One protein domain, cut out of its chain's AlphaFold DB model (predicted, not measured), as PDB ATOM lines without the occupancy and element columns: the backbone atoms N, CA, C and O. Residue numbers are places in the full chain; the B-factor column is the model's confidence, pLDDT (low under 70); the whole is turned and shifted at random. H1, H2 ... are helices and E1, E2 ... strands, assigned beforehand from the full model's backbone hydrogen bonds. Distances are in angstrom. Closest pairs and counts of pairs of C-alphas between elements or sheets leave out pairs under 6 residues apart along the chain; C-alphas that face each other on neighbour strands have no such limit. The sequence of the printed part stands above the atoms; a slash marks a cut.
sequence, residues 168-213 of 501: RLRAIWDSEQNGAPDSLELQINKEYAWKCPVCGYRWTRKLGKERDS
ATOM      1  N   ARG A 168      -9.034 -29.715  25.948       91.50
ATOM      2  CA  ARG A 168      -9.657 -29.999  24.652       91.50
ATOM      3  C   ARG A 168      -8.840 -31.024  23.872       91.50
ATOM      4  O   ARG A 168      -9.419 -31.949  23.312       91.50
ATOM      5  N   LEU A 169      -7.520 -30.854  23.805       92.81
ATOM      6  CA  LEU A 169      -6.621 -31.760  23.097       92.81
ATOM      7  C   LEU A 169      -6.501 -33.116  23.786       92.81
ATOM      8  O   LEU A 169      -6.467 -34.127  23.090       92.81
ATOM      9  N   ARG A 170      -6.496 -33.153  25.124       93.06
ATOM     10  CA  ARG A 170      -6.555 -34.409  25.889       93.06
ATOM     11  C   ARG A 170      -7.818 -35.198  25.559       93.06
ATOM     12  O   ARG A 170      -7.731 -36.395  25.317       93.06
ATOM     13  N   ALA A 171      -8.967 -34.526  25.477       93.44
ATOM     14  CA  ALA A 171     -10.249 -35.167  25.179       93.44
ATOM     15  C   ALA A 171     -10.341 -35.768  23.763       93.44
ATOM     16  O   ALA A 171     -11.193 -36.620  23.519       93.44
ATOM     17  N   ILE A 172      -9.499 -35.323  22.826       95.56
ATOM     18  CA  ILE A 172      -9.473 -35.819  21.440       95.56
ATOM     19  C   ILE A 172      -8.199 -36.612  21.109       95.56
ATOM     20  O   ILE A 172      -7.971 -36.942  19.943       95.56
ATOM     21  N   TRP A 173      -7.351 -36.892  22.102       95.69
ATOM     22  CA  TRP A 173      -6.126 -37.667  21.934       95.69
ATOM     23  C   TRP A 173      -6.447 -39.144  21.700       95.69
ATOM     24  O   TRP A 173      -7.222 -39.748  22.440       95.69
ATOM     25  N   ASP A 174      -5.836 -39.745  20.681       96.88
ATOM     26  CA  ASP A 174      -6.019 -41.166  20.394       96.88
ATOM     27  C   ASP A 174      -4.970 -42.015  21.131       96.88
ATOM     28  O   ASP A 174      -3.885 -42.288  20.611       96.88
ATOM     29  N   SER A 175      -5.284 -42.422  22.364       94.31
ATOM     30  CA  SER A 175      -4.384 -43.251  23.179       94.31
ATOM     31  C   SER A 175      -4.130 -44.641  22.602       94.31
ATOM     32  O   SER A 175      -3.097 -45.227  22.905       94.31
ATOM     33  N   GLU A 176      -5.024 -45.162  21.758       94.62
ATOM     34  CA  GLU A 176      -4.832 -46.474  21.131       94.62
ATOM     35  C   GLU A 176      -3.691 -46.437  20.102       94.62
ATOM     36  O   GLU A 176      -2.986 -47.427  19.934       94.62
ATOM     37  N   GLN A 177      -3.489 -45.297  19.429       95.06
ATOM     38  CA  GLN A 177      -2.436 -45.139  18.418       95.06
ATOM     39  C   GLN A 177      -1.177 -44.446  18.943       95.06
ATOM     40  O   GLN A 177      -0.084 -44.727  18.456       95.06
ATOM     41  N   ASN A 178      -1.306 -43.541  19.918       93.94
ATOM     42  CA  ASN A 178      -0.168 -42.772  20.426       93.94
ATOM     43  C   ASN A 178       0.348 -43.240  21.800       93.94
ATOM     44  O   ASN A 178       1.420 -42.799  22.204       93.94
ATOM     45  N   GLY A 179      -0.416 -44.046  22.547       92.31
ATOM     46  CA  GLY A 179      -0.180 -44.287  23.975       92.31
ATOM     47  C   GLY A 179      -0.641 -43.129  24.874       92.31
ATOM     48  O   GLY A 179      -1.353 -42.215  24.440       92.31
ATOM     49  N   ALA A 180      -0.266 -43.163  26.156       89.06
ATOM     50  CA  ALA A 180      -0.533 -42.063  27.085       89.06
ATOM     51  C   ALA A 180       0.319 -40.828  26.719       89.06
ATOM     52  O   ALA A 180       1.488 -40.982  26.365       89.06
ATOM     53  N   PRO A 181      -0.229 -39.602  26.779       86.56
ATOM     54  CA  PRO A 181       0.521 -38.409  26.402       86.56
ATOM     55  C   PRO A 181       1.616 -38.082  27.430       86.56
ATOM     56  O   PRO A 181       1.306 -37.689  28.554       86.56
ATOM     57  N   ASP A 182       2.887 -38.167  27.027       83.00
ATOM     58  CA  ASP A 182       4.029 -37.706  27.826       83.00
ATOM     59  C   ASP A 182       4.414 -36.262  27.465       83.00
ATOM     60  O   ASP A 182       4.952 -35.975  26.392       83.00
ATOM     61  N   SER A 183       4.165 -35.335  28.393       72.62
ATOM     62  CA  SER A 183       4.455 -33.904  28.232       72.62
ATOM     63  C   SER A 183       5.927 -33.559  27.967       72.62
ATOM     64  O   SER A 183       6.200 -32.487  27.421       72.62
ATOM     65  N   LEU A 184       6.867 -34.442  28.319       71.12
ATOM     66  CA  LEU A 184       8.298 -34.256  28.065       71.12
ATOM     67  C   LEU A 184       8.694 -34.661  26.638       71.12
ATOM     68  O   LEU A 184       9.689 -34.156  26.113       71.12
ATOM     69  N   GLU A 185       7.902 -35.520  25.994       78.56
ATOM     70  CA  GLU A 185       8.160 -36.030  24.644       78.56
ATOM     71  C   GLU A 185       7.335 -35.335  23.553       78.56
ATOM     72  O   GLU A 185       7.640 -35.452  22.359       78.56
ATOM     73  N   LEU A 186       6.297 -34.583  23.933       83.56
ATOM     74  CA  LEU A 186       5.444 -33.878  22.983       83.56
ATOM     75  C   LEU A 186       6.219 -32.815  22.190       83.56
ATOM     76  O   LEU A 186       6.960 -31.984  22.710       83.56
ATOM     77  N   GLN A 187       5.980 -32.808  20.879       82.06
ATOM     78  CA  GLN A 187       6.636 -31.914  19.926       82.06
ATOM     79  C   GLN A 187       5.602 -31.234  19.039       82.06
ATOM     80  O   GLN A 187       4.833 -31.895  18.341       82.06
ATOM     81  N   ILE A 188       5.635 -29.900  18.988       81.75
ATOM     82  CA  ILE A 188       4.645 -29.088  18.263       81.75
ATOM     83  C   ILE A 188       4.568 -29.403  16.756       81.75
ATOM     84  O   ILE A 188       3.519 -29.245  16.135       81.75
ATOM     85  N   ASN A 189       5.664 -29.878  16.161       83.44
ATOM     86  CA  ASN A 189       5.752 -30.177  14.730       83.44
ATOM     87  C   ASN A 189       5.585 -31.667  14.388       83.44
ATOM     88  O   ASN A 189       5.571 -31.994  13.199       83.44
ATOM     89  N   LYS A 190       5.457 -32.546  15.392       88.31
ATOM     90  CA  LYS A 190       5.224 -33.984  15.206       88.31
ATOM     91  C   LYS A 190       3.734 -34.253  15.018       88.31
ATOM     92  O   LYS A 190       2.896 -33.561  15.600       88.31
ATOM     93  N   GLU A 191       3.431 -35.212  14.152       94.50
ATOM     94  CA  GLU A 191       2.077 -35.690  13.898       94.50
ATOM     95  C   GLU A 191       1.666 -36.721  14.938       94.50
ATOM     96  O   GLU A 191       2.463 -37.572  15.326       94.50
ATOM     97  N   TYR A 192       0.418 -36.611  15.373       95.75
ATOM     98  CA  TYR A 192      -0.218 -37.526  16.307       95.75
ATOM     99  C   TYR A 192      -1.586 -37.915  15.764       95.75
ATOM    100  O   TYR A 192      -2.170 -37.179  14.954       95.75
ATOM    101  N   ALA A 193      -2.073 -39.067  16.205       97.50
ATOM    102  CA  ALA A 193      -3.429 -39.517  15.949       97.50
ATOM    103  C   ALA A 193      -4.421 -38.833  16.903       97.50
ATOM    104  O   ALA A 193      -4.150 -38.635  18.089       97.50
ATOM    105  N   TRP A 194      -5.583 -38.482  16.379       96.88
ATOM    106  CA  TRP A 194      -6.659 -37.812  17.095       96.88
ATOM    107  C   TRP A 194      -7.962 -38.548  16.816       96.88
ATOM    108  O   TRP A 194      -8.192 -38.982  15.687       96.88
ATOM    109  N   LYS A 195      -8.836 -38.652  17.815       97.56
ATOM    110  CA  LYS A 195     -10.129 -39.336  17.721       97.56
ATOM    111  C   LYS A 195     -11.212 -38.423  18.263       97.56
ATOM    112  O   LYS A 195     -11.119 -37.915  19.375       97.56
ATOM    113  N   CYS A 196     -12.249 -38.176  17.469       96.62
ATOM    114  CA  CYS A 196     -13.344 -37.329  17.911       96.62
ATOM    115  C   CYS A 196     -14.219 -38.114  18.893       96.62
ATOM    116  O   CYS A 196     -14.756 -39.146  18.494       96.62
ATOM    117  N   PRO A 197     -14.449 -37.623  20.120       95.31
ATOM    118  CA  PRO A 197     -15.321 -38.306  21.071       95.31
ATOM    119  C   PRO A 197     -16.800 -38.254  20.657       95.31
ATOM    120  O   PRO A 197     -17.585 -39.074  21.111       95.31
ATOM    121  N   VAL A 198     -17.185 -37.310  19.787       94.38
ATOM    122  CA  VAL A 198     -18.581 -37.122  19.353       94.38
ATOM    123  C   VAL A 198     -18.943 -38.043  18.191       94.38
ATOM    124  O   VAL A 198     -19.973 -38.701  18.229       94.38
ATOM    125  N   CYS A 199     -18.118 -38.082  17.140       94.31
ATOM    126  CA  CYS A 199     -18.426 -38.840  15.922       94.31
ATOM    127  C   CYS A 199     -17.521 -40.055  15.692       94.31
ATOM    128  O   CYS A 199     -17.660 -40.735  14.680       94.31
ATOM    129  N   GLY A 200     -16.538 -40.294  16.562       94.88
ATOM    130  CA  GLY A 200     -15.582 -41.397  16.434       94.88
ATOM    131  C   GLY A 200     -14.540 -41.236  15.322       94.88
ATOM    132  O   GLY A 200     -13.620 -42.048  15.245       94.88
ATOM    133  N   TYR A 201     -14.637 -40.202  14.477       96.06
ATOM    134  CA  TYR A 201     -13.719 -40.001  13.354       96.06
ATOM    135  C   TYR A 201     -12.272 -39.855  13.831       96.06
ATOM    136  O   TYR A 201     -11.992 -39.055  14.730       96.06
ATOM    137  N   ARG A 202     -11.358 -40.589  13.189       97.00
ATOM    138  CA  ARG A 202      -9.920 -40.543  13.469       97.00
ATOM    139  C   ARG A 202      -9.173 -39.762  12.396       97.00
ATOM    140  O   ARG A 202      -9.486 -39.872  11.213       97.00
ATOM    141  N   TRP A 203      -8.189 -38.962  12.798       96.75
ATOM    142  CA  TRP A 203      -7.322 -38.231  11.874       96.75
ATOM    143  C   TRP A 203      -5.916 -38.046  12.425       96.75
ATOM    144  O   TRP A 203      -5.711 -38.013  13.632       96.75
ATOM    145  N   THR A 204      -4.964 -37.825  11.523       96.75
ATOM    146  CA  THR A 204      -3.574 -37.525  11.874       96.75
ATOM    147  C   THR A 204      -3.271 -36.062  11.574       96.75
ATOM    148  O   THR A 204      -3.624 -35.542  10.509       96.75
ATOM    149  N   ARG A 205      -2.658 -35.352  12.528       94.69
ATOM    150  CA  ARG A 205      -2.241 -33.949  12.353       94.69
ATOM    151  C   ARG A 205      -1.123 -33.573  13.321       94.69
ATOM    152  O   ARG A 205      -1.042 -34.101  14.426       94.69
ATOM    153  N   LYS A 206      -0.298 -32.599  12.926       94.06
ATOM    154  CA  LYS A 206       0.712 -31.975  13.793       94.06
ATOM    155  C   LYS A 206       0.094 -31.325  15.030       94.06
ATOM    156  O   LYS A 206      -0.875 -30.580  14.886       94.06
ATOM    157  N   LEU A 207       0.717 -31.501  16.197       90.50
ATOM    158  CA  LEU A 207       0.241 -30.949  17.475       90.50
ATOM    159  C   LEU A 207      -0.029 -29.439  17.422       90.50
ATOM    160  O   LEU A 207      -1.109 -28.991  17.788       90.50
ATOM    161  N   GLY A 208       0.903 -28.644  16.897       87.00
ATOM    162  CA  GLY A 208       0.722 -27.195  16.763       87.00
ATOM    163  C   GLY A 208      -0.457 -26.819  15.873       87.00
ATOM    164  O   GLY A 208      -1.199 -25.897  16.178       87.00
ATOM    165  N   LYS A 209      -0.684 -27.579  14.798       90.00
ATOM    166  CA  LYS A 209      -1.836 -27.356  13.917       90.00
ATOM    167  C   LYS A 209      -3.147 -27.797  14.550       90.00
ATOM    168  O   LYS A 209      -4.179 -27.219  14.223       90.00
ATOM    169  N   GLU A 210      -3.124 -28.807  15.416       92.69
ATOM    170  CA  GLU A 210      -4.316 -29.219  16.150       92.69
ATOM    171  C   GLU A 210      -4.671 -28.219  17.257       92.69
ATOM    172  O   GLU A 210      -5.848 -27.895  17.404       92.69
ATOM    173  N   ARG A 211      -3.677 -27.632  17.944       88.25
ATOM    174  CA  ARG A 211      -3.874 -26.507  18.883       88.25
ATOM    175  C   ARG A 211      -4.641 -25.353  18.240       88.25
ATOM    176  O   ARG A 211      -5.619 -24.890  18.815       88.25
ATOM    177  N   ASP A 212      -4.255 -24.967  17.026       87.00
ATOM    178  CA  ASP A 212      -4.899 -23.884  16.267       87.00
ATOM    179  C   ASP A 212      -6.221 -24.305  15.589       87.00
ATOM    180  O   ASP A 212      -6.898 -23.498  14.941       87.00
ATOM    181  N   SER A 213      -6.580 -25.589  15.653       90.12
ATOM    182  CA  SER A 213      -7.764 -26.117  14.986       90.12
ATOM    183  C   SER A 213      -9.042 -25.741  15.737       90.12
ATOM    184  O   SER A 213      -9.077 -25.630  16.958       90.12
TER     185      SER A 213
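What this domain is: This is residues 168 to 213 of the 501 residues of an uncharacterized protein of Coprococcus comes (UniProt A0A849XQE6). A two-stranded hairpin, E1 and E2, has three short helices around it, H1 and H2 near E1 and H3 following directly on the end of E2. A long loop, residues 179 to 190, swings out from H2 and returns to the start of E1. The printed part has 46 residues, with two helices, two strands and a third helix in the order H1, H2, E1, E2, H3; the sheet, E1 - E2, is antiparallel. The class is mixed, helices and strands, and the whole is compact, with a radius of gyration of the C-alphas of 9.9 A and spans of 29 by 21 by 16 A.

How they stand to each other: E1, residues 191 to 195, and E2, residues 202 to 206, form a hairpin, antiparallel at 150 degrees. N 194 and O 203 are 2.8 A apart and N 203 and O 194 are 2.9 A apart, both within hydrogen-bond range. The closest C-alphas of E1 and H2, residues 175 to 178, are those of Ala 193 and Gln 177, 6.2 A apart. H3, residues 207 to 211, follows E2 by a tight link; its closest C-alpha to E1 is that of Leu 207, 6.2 A from that of Glu 191. H1, residues 168 to 171, and E1 are near each other, with 5 pairs of C-alphas within 10 A. H1 and H3 are close but not clearly touching; their closest C-alphas, those of Leu 169 and Arg 211, are 7.3 A apart. H2 is apart from H1, E2 and H3. In H3 every O i to N i+4 pair is within hydrogen-bond range; H1 and H2 are too short for such a pair, and their single O i to N i+3 pair is within range in H1 but not in H2.

Where its parts are: E1 is 13.3 A from first to last C-alpha, and E2 13.7 A. H1 measures 5.2 A, H2 5.1 A and H3 6.2 A. C-alpha 168, where H1 begins, is at (-9.657, -29.999, 24.652), and C-alpha 211, where H3 ends, is at (-3.874, -26.507, 18.883).

The domain as a whole: The two C-alphas farthest apart, those of Leu 184 and Cys 199, are 29.7 A apart. The printed part has no cut; the link from H2 to E1, 12 residues, is long. Mean pLDDT of the printed part is 91.0, and no printed residue is under 70.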